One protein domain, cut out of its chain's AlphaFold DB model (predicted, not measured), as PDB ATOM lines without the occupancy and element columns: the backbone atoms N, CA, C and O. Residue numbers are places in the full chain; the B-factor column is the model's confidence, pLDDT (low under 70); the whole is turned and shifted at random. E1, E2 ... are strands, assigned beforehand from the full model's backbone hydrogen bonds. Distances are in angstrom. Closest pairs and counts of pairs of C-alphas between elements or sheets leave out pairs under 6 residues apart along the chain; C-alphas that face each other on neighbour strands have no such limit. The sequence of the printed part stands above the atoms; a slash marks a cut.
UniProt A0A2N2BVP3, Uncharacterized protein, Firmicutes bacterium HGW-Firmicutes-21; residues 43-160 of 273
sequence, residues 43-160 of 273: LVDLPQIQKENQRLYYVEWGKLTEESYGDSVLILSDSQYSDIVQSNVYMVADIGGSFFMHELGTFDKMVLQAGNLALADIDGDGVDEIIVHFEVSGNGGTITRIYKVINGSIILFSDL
ATOM      1  N   LEU A  43      99.438 106.795 140.208       88.12
ATOM      2  CA  LEU A  43      99.502 106.699 138.754       88.12
ATOM      3  C   LEU A  43     100.756 107.415 138.254       88.12
ATOM      4  O   LEU A  43     101.045 108.531 138.694       88.12
ATOM      5  N   VAL A  44     101.486 106.778 137.342       89.56
ATOM      6  CA  VAL A  44     102.727 107.302 136.767       89.56
ATOM      7  C   VAL A  44     102.691 107.276 135.241       89.56
ATOM      8  O   VAL A  44     102.219 106.318 134.629       89.56
ATOM      9  N   ASP A  45     103.226 108.329 134.629       91.25
ATOM     10  CA  ASP A  45     103.452 108.415 133.188       91.25
ATOM     11  C   ASP A  45     104.934 108.183 132.889       91.25
ATOM     12  O   ASP A  45     105.801 108.901 133.393       91.25
ATOM     13  N   LEU A  46     105.221 107.207 132.032       91.31
ATOM     14  CA  LEU A  46     106.554 106.840 131.560       91.31
ATOM     15  C   LEU A  46     106.589 106.891 130.020       91.31
ATOM     16  O   LEU A  46     106.654 105.855 129.343       91.31
ATOM     17  N   PRO A  47     106.552 108.098 129.422       90.25
ATOM     18  CA  PRO A  47     106.492 108.267 127.968       90.25
ATOM     19  C   PRO A  47     107.702 107.672 127.233       90.25
ATOM     20  O   PRO A  47     107.591 107.299 126.068       90.25
ATOM     21  N   GLN A  48     108.849 107.540 127.903       88.56
ATOM     22  CA  GLN A  48     110.064 106.920 127.365       88.56
ATOM     23  C   GLN A  48     109.849 105.464 126.933       88.56
ATOM     24  O   GLN A  48     110.482 105.018 125.979       88.56
ATOM     25  N   ILE A  49     108.948 104.748 127.610       90.44
ATOM     26  CA  ILE A  49     108.564 103.366 127.293       90.44
ATOM     27  C   ILE A  49     107.129 103.285 126.756       90.44
ATOM     28  O   ILE A  49     106.544 102.209 126.712       90.44
ATOM     29  N   GLN A  50     106.564 104.423 126.326       92.81
ATOM     30  CA  GLN A  50     105.211 104.530 125.765       92.81
ATOM     31  C   GLN A  50     104.120 103.994 126.705       92.81
ATOM     32  O   GLN A  50     103.130 103.409 126.265       92.81
ATOM     33  N   LYS A  51     104.303 104.200 128.013       90.50
ATOM     34  CA  LYS A  51     103.338 103.821 129.039       90.50
ATOM     35  C   LYS A  51     102.819 105.066 129.741       90.50
ATOM     36  O   LYS A  51     103.590 105.824 130.314       90.50
ATOM     37  N   GLU A  52     101.513 105.276 129.701       90.19
ATOM     38  CA  GLU A  52     100.838 106.384 130.382       90.19
ATOM     39  C   GLU A  52      99.869 105.825 131.424       90.19
ATOM     40  O   GLU A  52      99.331 104.725 131.254       90.19
ATOM     41  N   ASN A  53      99.654 106.591 132.493       88.06
ATOM     42  CA  ASN A  53      98.722 106.329 133.581       88.06
ATOM     43  C   ASN A  53      98.862 104.904 134.145       88.06
ATOM     44  O   ASN A  53      97.881 104.193 134.358       88.06
ATOM     45  N   GLN A  54     100.100 104.465 134.355       88.69
ATOM     46  CA  GLN A  54     100.401 103.155 134.913       88.69
ATOM     47  C   GLN A  54     100.187 103.165 136.412       88.69
ATOM     48  O   GLN A  54     100.572 104.109 137.098       88.69
ATOM     49  N   ARG A  55      99.622 102.087 136.935       88.19
ATOM     50  CA  ARG A  55      99.516 101.888 138.371       88.19
ATOM     51  C   ARG A  55     100.850 101.415 138.923       88.19
ATOM     52  O   ARG A  55     101.341 100.388 138.476       88.19
ATOM     53  N   LEU A  56     101.399 102.129 139.899       88.62
ATOM     54  CA  LEU A  56     102.618 101.743 140.599       88.62
ATOM     55  C   LEU A  56     102.304 100.894 141.834       88.62
ATOM     56  O   LEU A  56     101.513 101.317 142.678       88.62
ATOM     57  N   TYR A  57     102.947  99.730 141.935       86.94
ATOM     58  CA  TYR A  57     102.832  98.819 143.079       86.94
ATOM     59  C   TYR A  57     104.069  98.864 143.974       86.94
ATOM     60  O   TYR A  57     103.943  99.093 145.172       86.94
ATOM     61  N   TYR A  58     105.255  98.704 143.383       91.00
ATOM     62  CA  TYR A  58     106.518  98.609 144.117       91.00
ATOM     63  C   TYR A  58     107.570  99.530 143.505       91.00
ATOM     64  O   TYR A  58     107.589  99.723 142.286       91.00
ATOM     65  N   VAL A  59     108.436 100.077 144.359       93.38
ATOM     66  CA  VAL A  59     109.668 100.773 143.973       93.38
ATOM     67  C   VAL A  59     110.766 100.320 144.912       93.38
ATOM     68  O   VAL A  59     110.625 100.503 146.117       93.38
ATOM     69  N   GLU A  60     111.860  99.821 144.359       95.69
ATOM     70  CA  GLU A  60     113.079  99.544 145.114       95.69
ATOM     71  C   GLU A  60     114.284 100.239 144.499       95.69
ATOM     72  O   GLU A  60     114.294 100.533 143.303       95.69
ATOM     73  N   TRP A  61     115.283 100.530 145.332       95.75
ATOM     74  CA  TRP A  61     116.488 101.260 144.943       95.75
ATOM     75  C   TRP A  61     117.728 100.412 145.178       95.75
ATOM     76  O   TRP A  61     117.884  99.829 146.247       95.75
ATOM     77  N   GLY A  62     118.625 100.381 144.198       95.38
ATOM     78  CA  GLY A  62     119.798  99.516 144.237       95.38
ATOM     79  C   GLY A  62     120.875  99.940 143.250       95.38
ATOM     80  O   GLY A  62     120.855 101.041 142.686       95.38
ATOM     81  N   LYS A  63     121.851  99.063 143.072       96.50
ATOM     82  CA  LYS A  63     122.942  99.192 142.115       96.50
ATOM     83  C   LYS A  63     122.706  98.197 140.983       96.50
ATOM     84  O   LYS A  63     123.121  97.057 141.090       96.50
ATOM     85  N   LEU A  64     122.055  98.616 139.897       97.00
ATOM     86  CA  LEU A  64     121.715  97.718 138.778       97.00
ATOM     87  C   LEU A  64     122.804  97.665 137.697       97.00
ATOM     88  O   LEU A  64     122.689  96.902 136.740       97.00
ATOM     89  N   THR A  65     123.857  98.479 137.828       95.25
ATOM     90  CA  THR A  65     125.070  98.408 137.002       95.25
ATOM     91  C   THR A  65     126.316  98.734 137.824       95.25
ATOM     92  O   THR A  65     126.228  99.306 138.909       95.25
ATOM     93  N   GLU A  66     127.506  98.439 137.299       93.38
ATOM     94  CA  GLU A  66     128.767  98.824 137.949       93.38
ATOM     95  C   GLU A  66     128.965 100.350 138.059       93.38
ATOM     96  O   GLU A  66     129.673 100.817 138.954       93.38
ATOM     97  N   GLU A  67     128.360 101.124 137.151       88.31
ATOM     98  CA  GLU A  67     128.635 102.557 136.966       88.31
ATOM     99  C   GLU A  67     127.712 103.477 137.779       88.31
ATOM    100  O   GLU A  67     128.019 104.660 137.963       88.31
ATOM    101  N   SER A  68     126.587 102.960 138.266       81.44
ATOM    102  CA  SER A  68     125.531 103.734 138.920       81.44
ATOM    103  C   SER A  68     125.342 103.331 140.379       81.44
ATOM    104  O   SER A  68     125.535 102.189 140.775       81.44
ATOM    105  N   TYR A  69     124.958 104.302 141.205       76.38
ATOM    106  CA  TYR A  69     124.446 104.067 142.552       76.38
ATOM    107  C   TYR A  69     123.095 104.770 142.657       76.38
ATOM    108  O   TYR A  69     122.997 105.950 142.309       76.38
ATOM    109  N   GLY A  70     122.078 104.067 143.157       85.31
ATOM    110  CA  GLY A  70     120.727 104.612 143.287       85.31
ATOM    111  C   GLY A  70     119.916 104.540 141.995       85.31
ATOM    112  O   GLY A  70     119.171 105.471 141.695       85.31
ATOM    113  N   ASP A  71     120.071 103.450 141.246       95.56
ATOM    114  CA  ASP A  71     119.084 103.048 140.246       95.56
ATOM    115  C   ASP A  71     117.805 102.598 140.951       95.56
ATOM    116  O   ASP A  71     117.803 102.369 142.166       95.56
ATOM    117  N   SER A  72     116.717 102.449 140.201       96.44
ATOM    118  CA  SER A  72     115.477 101.928 140.773       96.44
ATOM    119  C   SER A  72     114.804 100.888 139.896       96.44
ATOM    120  O   SER A  72     114.946 100.898 138.674       96.44
ATOM    121  N   VAL A  73     114.048 100.001 140.534       97.12
ATOM    122  CA  VAL A  73     113.134  99.074 139.874       97.12
ATOM    123  C   VAL A  73     111.716  99.409 140.284       97.12
ATOM    124  O   VAL A  73     111.423  99.565 141.466       97.12
ATOM    125  N   LEU A  74     110.831  99.500 139.299       95.25
ATOM    126  CA  LEU A  74     109.411  99.747 139.476       95.25
ATOM    127  C   LEU A  74     108.612  98.539 138.995       95.25
ATOM    128  O   LEU A  74     108.927  97.956 137.956       95.25
ATOM    129  N   ILE A  75     107.534  98.227 139.707       92.94
ATOM    130  CA  ILE A  75     106.528  97.254 139.272       92.94
ATOM    131  C   ILE A  75     105.231  97.998 138.991       92.94
ATOM    132  O   ILE A  75     104.682  98.677 139.864       92.94
ATOM    133  N   LEU A  76     104.768  97.884 137.751       91.31
ATOM    134  CA  LEU A  76     103.694  98.685 137.180       91.31
ATOM    135  C   LEU A  76     102.619  97.802 136.555       91.31
ATOM    136  O   LEU A  76     102.924  96.699 136.115       91.31
ATOM    137  N   SER A  77     101.391  98.302 136.415       89.69
ATOM    138  CA  SER A  77     100.403  97.668 135.535       89.69
ATOM    139  C   SER A  77      99.545  98.649 134.743       89.69
ATOM    140  O   SER A  77      99.351  99.805 135.131       89.69
ATOM    141  N   ASP A  78      98.957  98.141 133.654       86.81
ATOM    142  CA  ASP A  78      98.021  98.888 132.803       86.81
ATOM    143  C   ASP A  78      96.652  99.155 133.483       86.81
ATOM    144  O   ASP A  78      95.813  99.868 132.924       86.81
ATOM    145  N   SER A  79      96.366  98.598 134.675       73.00
ATOM    146  CA  SER A  79      95.038  98.733 135.299       73.00
ATOM    147  C   SER A  79      94.802 100.131 135.876       73.00
ATOM    148  O   SER A  79      95.177 100.439 137.011       73.00
ATOM    149  N   GLN A  80      94.088 100.962 135.121       63.00
ATOM    150  CA  GLN A  80      93.617 102.271 135.586       63.00
ATOM    151  C   GLN A  80      92.287 102.211 136.347       63.00
ATOM    152  O   GLN A  80      92.010 103.085 137.164       63.00
ATOM    153  N   TYR A  81      91.479 101.169 136.126       54.91
ATOM    154  CA  TYR A  81      90.086 101.113 136.577       54.91
ATOM    155  C   TYR A  81      89.808  99.955 137.538       54.91
ATOM    156  O   TYR A  81      90.455  98.910 137.488       54.91
ATOM    157  N   SER A  82      88.824 100.149 138.420       56.31
ATOM    158  CA  SER A  82      88.416  99.194 139.459       56.31
ATOM    159  C   SER A  82      87.884  97.865 138.925       56.31
ATOM    160  O   SER A  82      87.934  96.885 139.662       56.31
ATOM    161  N   ASP A  83      87.417  97.841 137.676       57.59
ATOM    162  CA  ASP A  83      86.583  96.760 137.133       57.59
ATOM    163  C   ASP A  83      87.374  95.765 136.268       57.59
ATOM    164  O   ASP A  83      86.826  94.781 135.773       57.59
ATOM    165  N   ILE A  84      88.668  96.024 136.056       60.75
ATOM    166  CA  ILE A  84      89.548  95.127 135.310       60.75
ATOM    167  C   ILE A  84      90.037  94.033 136.264       60.75
ATOM    168  O   ILE A  84      90.750  94.316 137.226       60.75
ATOM    169  N   VAL A  85      89.647  92.786 135.982       71.19
ATOM    170  CA  VAL A  85      90.026  91.608 136.783       71.19
ATOM    171  C   VAL A  85      91.512  91.289 136.616       71.19
ATOM    172  O   VAL A  85      92.158  90.948 137.597       71.19
ATOM    173  N   GLN A  86      92.057  91.480 135.410       81.12
ATOM    174  CA  GLN A  86      93.426  91.120 135.037       81.12
ATOM    175  C   GLN A  86      94.154  92.242 134.306       81.12
ATOM    176  O   GLN A  86      93.588  92.871 133.414       81.12
ATOM    177  N   SER A  87      95.423  92.465 134.629       85.19
ATOM    178  CA  SER A  87      96.239  93.487 133.971       85.19
ATOM    179  C   SER A  87      97.624  92.991 133.627       85.19
ATOM    180  O   SER A  87      98.192  92.185 134.360       85.19
ATOM    181  N   ASN A  88      98.170  93.512 132.531       89.19
ATOM    182  CA  ASN A  88      99.567  93.299 132.194       89.19
ATOM    183  C   ASN A  88     100.447  94.053 133.180       89.19
ATOM    184  O   ASN A  88     100.187  95.224 133.479       89.19
ATOM    185  N   VAL A  89     101.470  93.360 133.661       90.00
ATOM    186  CA  VAL A  89     102.402  93.835 134.672       90.00
ATOM    187  C   VAL A  89     103.782  93.948 134.064       90.00
ATOM    188  O   VAL A  89     104.237  93.084 133.309       90.00
ATOM    189  N   TYR A  90     104.451  95.033 134.421       93.19
ATOM    190  CA  TYR A  90     105.743  95.412 133.894       93.19
ATOM    191  C   TYR A  90     106.722  95.617 135.033       93.19
ATOM    192  O   TYR A  90     106.404  96.273 136.024       93.19
ATOM    193  N   MET A  91     107.931  95.111 134.842       95.88
ATOM    194  CA  MET A  91     109.103  95.533 135.586       95.88
ATOM    195  C   MET A  91     109.829  96.598 134.772       95.88
ATOM    196  O   MET A  91     110.066  96.412 133.578       95.88
ATOM    197  N   VAL A  92     110.181  97.709 135.406       97.44
ATOM    198  CA  VAL A  92     110.941  98.790 134.776       97.44
ATOM    199  C   VAL A  92     112.169  99.094 135.614       97.44
ATOM    200  O   VAL A  92     112.030  99.479 136.766       97.44
ATOM    201  N   ALA A  93     113.355  98.966 135.029       97.44
ATOM    202  CA  ALA A  93     114.601  99.445 135.614       97.44
ATOM    203  C   ALA A  93     114.884 100.872 135.119       97.44
ATOM    204  O   ALA A  93     114.942 101.099 133.907       97.44
ATOM    205  N   ASP A  94     115.054 101.819 136.038       96.25
ATOM    206  CA  ASP A  94     115.559 103.173 135.790       96.25
ATOM    207  C   ASP A  94     117.046 103.229 136.128       96.25
ATOM    208  O   ASP A  94     117.421 103.182 137.301       96.25
ATOM    209  N   ILE A  95     117.880 103.340 135.096       95.31
ATOM    210  CA  ILE A  95     119.334 103.398 135.227       95.31
ATOM    211  C   ILE A  95     119.811 104.725 134.660       95.31
ATOM    212  O   ILE A  95     119.788 104.963 133.446       95.31
ATOM    213  N   GLY A  96     120.203 105.631 135.554       91.00
ATOM    214  CA  GLY A  96     120.639 106.978 135.182       91.00
ATOM    215  C   GLY A  96     119.610 107.782 134.365       91.00
ATOM    216  O   GLY A  96     120.005 108.627 133.556       91.00
ATOM    217  N   GLY A  97     118.306 107.528 134.533       89.81
ATOM    218  CA  GLY A  97     117.219 108.164 133.780       89.81
ATOM    219  C   GLY A  97     116.839 107.454 132.476       89.81
ATOM    220  O   GLY A  97     116.001 107.967 131.727       89.81
ATOM    221  N   SER A  98     117.471 106.317 132.171       92.81
ATOM    222  CA  SER A  98     117.115 105.447 131.048       92.81
ATOM    223  C   SER A  98     116.255 104.297 131.548       92.81
ATOM    224  O   SER A  98     116.626 103.622 132.502       92.81
ATOM    225  N   PHE A  99     115.128 104.052 130.881       95.31
ATOM    226  CA  PHE A  99     114.182 103.021 131.290       95.31
ATOM    227  C   PHE A  99     114.304 101.760 130.438       95.31
ATOM    228  O   PHE A  99     114.222 101.823 129.210       95.31
ATOM    229  N   PHE A 100     114.417 100.618 131.108       96.25
ATOM    230  CA  PHE A 100     114.392  99.288 130.505       96.25
ATOM    231  C   PHE A 100     113.193  98.526 131.046       96.25
ATOM    232  O   PHE A 100     113.014  98.450 132.256       96.25
ATOM    233  N   MET A 101     112.356  97.992 130.161       96.50
ATOM    234  CA  MET A 101     111.095  97.358 130.537       96.50
ATOM    235  C   MET A 101     111.122  95.861 130.233       96.50
ATOM    236  O   MET A 101     111.595  95.447 129.175       96.50
ATOM    237  N   HIS A 102     110.546  95.079 131.138       96.81
ATOM    238  CA  HIS A 102     110.260  93.662 130.982       96.81
ATOM    239  C   HIS A 102     108.792  93.401 131.299       96.81
ATOM    240  O   HIS A 102     108.260  93.919 132.280       96.81
ATOM    241  N   GLU A 103     108.125  92.613 130.464       94.00
ATOM    242  CA  GLU A 103     106.749  92.190 130.708       94.00
ATOM    243  C   GLU A 103     106.762  90.935 131.576       94.00
ATOM    244  O   GLU A 103     107.295  89.906 131.177       94.00
ATOM    245  N   LEU A 104     106.184  91.032 132.773       90.69
ATOM    246  CA  LEU A 104     106.088  89.909 133.707       90.69
ATOM    247  C   LEU A 104     104.919  88.979 133.369       90.69
ATOM    248  O   LEU A 104     104.916  87.819 133.773       90.69
ATOM    249  N   GLY A 105     103.936  89.491 132.626       88.88
ATOM    250  CA  GLY A 105     102.745  88.768 132.202       88.88
ATOM    251  C   GLY A 105     101.460  89.434 132.676       88.88
ATOM    252  O   GLY A 105     101.442  90.604 133.067       88.88
ATOM    253  N   THR A 106     100.368  88.679 132.619       86.81
ATOM    254  CA  THR A 106      99.031  89.133 133.003       86.81
ATOM    255  C   THR A 106      98.656  88.534 134.356       86.81
ATOM    256  O   THR A 106      98.641  87.315 134.498       86.81
ATOM    257  N   PHE A 107      98.322  89.386 135.323       82.25
ATOM    258  CA  PHE A 107      98.006  88.987 136.699       82.25
ATOM    259  C   PHE A 107      96.636  89.508 137.114       82.25
ATOM    260  O   PHE A 107      96.203  90.571 136.653       82.25
ATOM    261  N   ASP A 108      95.976  88.793 138.025       77.12
ATOM    262  CA  ASP A 108      94.758  89.283 138.667       77.12
ATOM    263  C   ASP A 108      95.059  90.543 139.510       77.12
ATOM    264  O   ASP A 108      96.088  90.669 140.171       77.12
ATOM    265  N   LYS A 109      94.151  91.521 139.526       67.06
ATOM    266  CA  LYS A 109      94.369  92.814 140.208       67.06
ATOM    267  C   LYS A 109      94.576  92.671 141.726       67.06
ATOM    268  O   LYS A 109      95.302  93.459 142.331       67.06
ATOM    269  N   MET A 110      93.894  91.713 142.360       63.19
ATOM    270  CA  MET A 110      93.974  91.504 143.818       63.19
ATOM    271  C   MET A 110      95.315  90.906 144.252       63.19
ATOM    272  O   MET A 110      95.700  91.030 145.405       63.19
ATOM    273  N   VAL A 111      96.027  90.317 143.301       63.91
ATOM    274  CA  VAL A 111      97.154  89.424 143.522       63.91
ATOM    275  C   VAL A 111      98.483  90.191 143.601       63.91
ATOM    276  O   VAL A 111      99.360  89.851 144.382       63.91
ATOM    277  N   LEU A 112      98.603  91.333 142.914       65.88
ATOM    278  CA  LEU A 112      99.809  92.178 142.979       65.88
ATOM    279  C   LEU A 112      99.992  92.913 144.315       65.88
ATOM    280  O   LEU A 112     101.033  93.527 144.536       65.88
ATOM    281  N   GLN A 113      98.989  92.882 145.195       65.94
ATOM    282  CA  GLN A 113      99.064  93.477 146.534       65.94
ATOM    283  C   GLN A 113      99.735  92.550 147.556       65.94
ATOM    284  O   GLN A 113     100.136  93.020 148.617       65.94
ATOM    285  N   ALA A 114      99.854  91.257 147.244       66.94
ATOM    286  CA  ALA A 114     100.435  90.238 148.105       66.94
ATOM    287  C   ALA A 114     101.764  89.765 147.503       66.94
ATOM    288  O   ALA A 114     101.837  88.771 146.782       66.94
ATOM    289  N   GLY A 115     102.823  90.533 147.749       77.44
ATOM    290  CA  GLY A 115     104.126  90.231 147.186       77.44
ATOM    291  C   GLY A 115     105.265  91.068 147.749       77.44
ATOM    292  O   GLY A 115     105.083  91.901 148.634       77.44
ATOM    293  N   ASN A 116     106.458  90.814 147.226       86.69
ATOM    294  CA  ASN A 116     107.703  91.443 147.619       86.69
ATOM    295  C   ASN A 116     108.564  91.712 146.374       86.69
ATOM    296  O   ASN A 116     108.664  90.880 145.468       86.69
ATOM    297  N   LEU A 117     109.175  92.893 146.352       93.44
ATOM    298  CA  LEU A 117     110.254  93.265 145.452       93.44
ATOM    299  C   LEU A 117     111.475  93.554 146.325       93.44
ATOM    300  O   LEU A 117     111.386  94.369 147.238       93.44
ATOM    301  N   ALA A 118     112.606  92.930 146.020       96.25
ATOM    302  CA  ALA A 118     113.872  93.198 146.693       96.25
ATOM    303  C   ALA A 118     115.012  93.301 145.678       96.25
ATOM    304  O   ALA A 118     114.955  92.687 144.613       96.25
ATOM    305  N   LEU A 119     116.049  94.061 146.028       97.25
ATOM    306  CA  LEU A 119     117.290  94.171 145.264       97.25
ATOM    307  C   LEU A 119     118.461  93.713 146.131       97.25
ATOM    308  O   LEU A 119     118.567  94.144 147.282       97.25
ATOM    309  N   ALA A 120     119.302  92.830 145.597       97.31
ATOM    310  CA  ALA A 120     120.514  92.374 146.270       97.31
ATOM    311  C   ALA A 120     121.496  91.708 145.303       97.31
ATOM    312  O   ALA A 120     121.079  90.971 144.416       97.31
ATOM    313  N   ASP A 121     122.788  91.909 145.544       97.12
ATOM    314  CA  ASP A 121     123.914  91.216 144.905       97.12
ATOM    315  C   ASP A 121     123.979  89.735 145.338       97.12
ATOM    316  O   ASP A 121     124.698  89.353 146.267       97.12
ATOM    317  N   ILE A 122     123.134  88.900 144.731       97.19
ATOM    318  CA  ILE A 122     122.945  87.491 145.090       97.19
ATOM    319  C   ILE A 122     124.099  86.644 144.559       97.19
ATOM    320  O   ILE A 122     124.540  85.717 145.247       97.19
ATOM    321  N   ASP A 123     124.589  86.944 143.355       96.62
ATOM    322  CA  ASP A 123     125.699  86.205 142.749       96.62
ATOM    323  C   ASP A 123     127.096  86.717 143.146       96.62
ATOM    324  O   ASP A 123     128.082  85.984 142.996       96.62
ATOM    325  N   GLY A 124     127.175  87.892 143.776       95.44
ATOM    326  CA  GLY A 124     128.395  88.454 144.346       95.44
ATOM    327  C   GLY A 124     129.272  89.189 143.332       95.44
ATOM    328  O   GLY A 124     130.472  89.354 143.590       95.44
ATOM    329  N   ASP A 125     128.732  89.585 142.176       95.75
ATOM    330  CA  ASP A 125     129.453  90.368 141.169       95.75
ATOM    331  C   ASP A 125     129.460  91.883 141.450       95.75
ATOM    332  O   ASP A 125     130.139  92.652 140.760       95.75
ATOM    333  N   GLY A 126     128.791  92.316 142.522       95.12
ATOM    334  CA  GLY A 126     128.734  93.709 142.949       95.12
ATOM    335  C   GLY A 126     127.641  94.524 142.263       95.12
ATOM    336  O   GLY A 126     127.658  95.758 142.396       95.12
ATOM    337  N   VAL A 127     126.739  93.876 141.526       96.81
ATOM    338  CA  VAL A 127     125.516  94.432 140.944       96.81
ATOM    339  C   VAL A 127     124.323  93.687 141.537       96.81
ATOM    340  O   VAL A 127     124.344  92.477 141.692       96.81
ATOM    341  N   ASP A 128     123.270  94.417 141.886       98.00
ATOM    342  CA  ASP A 128     122.078  93.824 142.467       98.00
ATOM    343  C   ASP A 128     121.257  93.066 141.410       98.00
ATOM    344  O   ASP A 128     120.886  93.608 140.361       98.00
ATOM    345  N   GLU A 129     120.874  91.837 141.747       98.31
ATOM    346  CA  GLU A 129     119.758  91.139 141.127       98.31
ATOM    347  C   GLU A 129     118.424  91.716 141.613       98.31
ATOM    348  O   GLU A 129     118.307  92.306 142.689       98.31
ATOM    349  N   ILE A 130     117.382  91.489 140.816       98.25
ATOM    350  CA  ILE A 130     116.004  91.879 141.092       98.25
ATOM    351  C   ILE A 130     115.215  90.640 141.499       98.25
ATOM    352  O   ILE A 130     114.921  89.789 140.661       98.25
ATOM    353  N   ILE A 131     114.840  90.550 142.770       97.38
ATOM    354  CA  ILE A 131     114.078  89.436 143.325       97.38
ATOM    355  C   ILE A 131     112.607  89.831 143.363       97.38
ATOM    356  O   ILE A 131     112.222  90.815 143.996       97.38
ATOM    357  N   VAL A 132     111.785  89.042 142.684       94.31
ATOM    358  CA  VAL A 132     110.338  89.196 142.622       94.31
ATOM    359  C   VAL A 132     109.683  87.979 143.247       94.31
ATOM    360  O   VAL A 132     109.926  86.853 142.816       94.31
ATOM    361  N   HIS A 133     108.809  88.223 144.216       91.69
ATOM    362  CA  HIS A 133     107.960  87.203 144.806       91.69
ATOM    363  C   HIS A 133     106.516  87.696 144.854       91.69
ATOM    364  O   HIS A 133     106.209  88.570 145.659       91.69
ATOM    365  N   PHE A 134     105.635  87.181 144.001       86.62
ATOM    366  CA  PHE A 134     104.243  87.637 143.919       86.62
ATOM    367  C   PHE A 134     103.288  86.459 144.032       86.62
ATOM    368  O   PHE A 134     103.563  85.394 143.486       86.62
ATOM    369  N   GLU A 135     102.124  86.664 144.644       83.12
ATOM    370  CA  GLU A 135     100.962  85.842 144.312       83.12
ATOM    371  C   GLU A 135     100.702  85.969 142.790       83.12
ATOM    372  O   GLU A 135     101.038  86.985 142.174       83.12
ATOM    373  N   VAL A 136     100.129  84.950 142.143       74.69
ATOM    374  CA  VAL A 136      99.790  84.973 140.701       74.69
ATOM    375  C   VAL A 136      98.326  84.714 140.391       74.69
ATOM    376  O   VAL A 136      97.843  85.086 139.321       74.69
ATOM    377  N   SER A 137      97.593  84.176 141.356       68.75
ATOM    378  CA  SER A 137      96.159  83.937 141.261       68.75
ATOM    379  C   SER A 137      95.552  83.933 142.653       68.75
ATOM    380  O   SER A 137      96.195  83.491 143.594       68.75
ATOM    381  N   GLY A 138      94.283  84.338 142.781       62.28
ATOM    382  CA  GLY A 138      93.576  84.396 144.073       62.28
ATOM    383  C   GLY A 138      93.292  83.039 144.744       62.28
ATOM    384  O   GLY A 138      92.386  82.939 145.568       62.28
ATOM    385  N   ASN A 139      94.001  81.980 144.345       64.31
ATOM    386  CA  ASN A 139      94.010  80.661 144.974       64.31
ATOM    387  C   ASN A 139      95.294  80.410 145.791       64.31
ATOM    388  O   ASN A 139      95.521  79.267 146.176       64.31
ATOM    389  N   GLY A 140      96.126  81.434 146.027       69.12
ATOM    390  CA  GLY A 140      97.372  81.311 146.788       69.12
ATOM    391  C   GLY A 140      98.563  80.774 145.992       69.12
ATOM    392  O   GLY A 140      99.597  80.484 146.584       69.12
ATOM    393  N   GLY A 141      98.447  80.636 144.667       77.69
ATOM    394  CA  GLY A 141      99.605  80.354 143.821       77.69
ATOM    395  C   GLY A 141     100.565  81.541 143.828       77.69
ATOM    396  O   GLY A 141     100.122  82.678 143.684       77.69
ATOM    397  N   THR A 142     101.862  81.287 143.958       87.00
ATOM    398  CA  THR A 142     102.916  82.308 143.972       87.00
ATOM    399  C   THR A 142     103.962  82.023 142.901       87.00
ATOM    400  O   THR A 142     104.081  80.897 142.417       87.00
ATOM    401  N   ILE A 143     104.717  83.054 142.527       89.00
ATOM    402  CA  ILE A 143     105.940  82.937 141.735       89.00
ATOM    403  C   ILE A 143     107.108  83.546 142.494       89.00
ATOM    404  O   ILE A 143     106.945  84.547 143.192       89.00
ATOM    405  N   THR A 144     108.292  82.970 142.323       93.44
ATOM    406  CA  THR A 144     109.552  83.511 142.831       93.44
ATOM    407  C   THR A 144     110.583  83.498 141.716       93.44
ATOM    408  O   THR A 144     111.082  82.451 141.315       93.44
ATOM    409  N   ARG A 145     110.926  84.683 141.214       95.62
ATOM    410  CA  ARG A 145     111.852  84.842 140.091       95.62
ATOM    411  C   ARG A 145     112.900  85.884 140.393       95.62
ATOM    412  O   ARG A 145     112.649  86.870 141.081       95.62
ATOM    413  N   ILE A 146     114.075  85.668 139.829       97.75
ATOM    414  CA  ILE A 146     115.226  86.540 139.987       97.75
ATOM    415  C   ILE A 146     115.632  86.999 138.602       97.75
ATOM    416  O   ILE A 146     115.799  86.185 137.694       97.75
ATOM    417  N   TYR A 147     115.779  88.302 138.437       98.38
ATOM    418  CA  TYR A 147     116.164  88.933 137.188       98.38
ATOM    419  C   TYR A 147     117.480  89.675 137.356       98.38
ATOM    420  O   TYR A 147     117.840  90.085 138.454       98.38
ATOM    421  N   LYS A 148     118.179  89.891 136.247       97.44
ATOM    422  CA  LYS A 148     119.406  90.685 136.206       97.44
ATOM    423  C   LYS A 148     119.343  91.666 135.050       97.44
ATOM    424  O   LYS A 148     118.781  91.351 133.997       97.44
ATOM    425  N   VAL A 149     119.912  92.856 135.228       97.19
ATOM    426  CA  VAL A 149     120.056  93.811 134.126       97.19
ATOM    427  C   VAL A 149     121.398  93.589 133.446       97.19
ATOM    428  O   VAL A 149     122.450  93.810 134.031       97.19
ATOM    429  N   ILE A 150     121.367  93.186 132.179       95.31
ATOM    430  CA  ILE A 150     122.567  92.983 131.367       95.31
ATOM    431  C   ILE A 150     122.419  93.768 130.070       95.31
ATOM    432  O   ILE A 150     121.464  93.576 129.320       95.31
ATOM    433  N   ASN A 151     123.376  94.658 129.786       92.56
ATOM    434  CA  ASN A 151     123.420  95.458 128.554       92.56
ATOM    435  C   ASN A 151     122.105  96.206 128.254       92.56
ATOM    436  O   ASN A 151     121.640  96.233 127.113       92.56
ATOM    437  N   GLY A 152     121.484  96.791 129.284       89.50
ATOM    438  CA  GLY A 152     120.210  97.503 129.142       89.50
ATOM    439  C   GLY A 152     119.023  96.584 128.834       89.50
ATOM    440  O   GLY A 152     118.064  96.996 128.189       89.50
ATOM    441  N   SER A 153     119.090  95.315 129.225       95.62
ATOM    442  CA  SER A 153     117.978  94.372 129.127       95.62
ATOM    443  C   SER A 153     117.796  93.668 130.459       95.62
ATOM    444  O   SER A 153     118.767  93.209 131.052       95.62
ATOM    445  N   ILE A 154     116.554  93.576 130.925       98.06
ATOM    446  CA  ILE A 154     116.195  92.773 132.095       98.06
ATOM    447  C   ILE A 154     115.997  91.336 131.608       98.06
ATOM    448  O   ILE A 154     115.122  91.075 130.774       98.06
ATOM    449  N   ILE A 155     116.815  90.418 132.114       97.12
ATOM    450  CA  ILE A 155     116.775  88.997 131.769       97.12
ATOM    451  C   ILE A 155     116.414  88.161 132.993       97.12
ATOM    452  O   ILE A 155     116.751  88.530 134.115       97.12
ATOM    453  N   LEU A 156     115.739  87.031 132.777       96.81
ATOM    454  CA  LEU A 156     115.505  86.046 133.830       96.81
ATOM    455  C   LEU A 156     116.841  85.389 134.191       96.81
ATOM    456  O   LEU A 156     117.474  84.764 133.342       96.81
ATOM    457  N   PHE A 157     117.268  85.578 135.434       97.00
ATOM    458  CA  PHE A 157     118.489  85.012 135.995       97.00
ATOM    459  C   PHE A 157     118.223  83.641 136.620       97.00
ATOM    460  O   PHE A 157     118.981  82.700 136.398       97.00
ATOM    461  N   SER A 158     117.117  83.509 137.354       96.62
ATOM    462  CA  SER A 158     116.681  82.240 137.931       96.62
ATOM    463  C   SER A 158     115.166  82.207 138.102       96.62
ATOM    464  O   SER A 158     114.557  83.210 138.475       96.62
ATOM    465  N   ASP A 159     114.577  81.049 137.823       95.00
ATOM    466  CA  ASP A 159     113.181  80.742 138.113       95.00
ATOM    467  C   ASP A 159     113.144  79.718 139.246       95.00
ATOM    468  O   ASP A 159     113.729  78.639 139.116       95.00
ATOM    469  N   LEU A 160     112.527  80.082 140.369       95.06
ATOM    470  CA  LEU A 160     112.452  79.229 141.548       95.06
ATOM    471  C   LEU A 160     111.090  78.544 141.697       95.06
ATOM    472  O   LEU A 160     110.895  77.819 142.671       95.06
TER     473      LEU A 160
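Overview. This is residues 43 to 160 of the 273 residues of an uncharacterized protein of Firmicutes bacterium HGW-Firmicutes-21 (UniProt A0A2N2BVP3). Two strongly twisted antiparallel sheets, E1 to E5 and E6 to E9, stand face to face as a sandwich, their strands at 25 degrees. E2 bends by 101 degrees at residue 54, and E1 pairs with residues 51 to 55 of it, apart from the second sheet. The 118 printed residues have nine named strands, E1 to E9, and no named helix, the class being all strand; each sheet is a meander, each strand the antiparallel neighbour of the one before. The whole is compact, with a radius of gyration of the C-alphas of 14.0 A, and flat, spanning 42 by 32 by 18 A.

Arrangement. The larger sheet runs from edge strand E1, residues 43 to 46, through E2, 51 to 62, E3, 71 to 77, and E4, 86 to 95, to edge strand E5, 98 to 108. Within hydrogen-bond range are N 44 and O 54 at 2.8 A, N 57 and O 75 at 2.9 A, N 74 and O 92 at 2.8 A, and N 91 and O 102 at 2.8 A. The other runs E6, 115 to 120, E7, 129 to 137, E8, 141 to 150, and E9, 153 to 159, with N 118 and O 131 at 3.0 A, N 132 and O 145 at 2.8 A, and N 148 and O 155 at 2.9 A. Between the sheets, the closest C-alphas of E2 and E6 are those of Gly 62 and Leu 119, 6.0 A apart; those of E5 and E9 are His 102 and Ile 154, 6.1 A.

Along the chain. E1 begins at C-alpha 43 (99.502, 106.699, 138.754), and E9 ends at C-alpha 159 (113.181, 80.742, 138.113). E8 measures 29.0 A, E4 28.7 A and E5 28.6 A.

Size, cuts and confidence. The farthest C-alphas, Asp 83 and Asp 125, are 43.5 A apart. The printed part has no cut and no long link. Residues 80 to 84, 109 to 114 and 137 to 140 have pLDDT under 70.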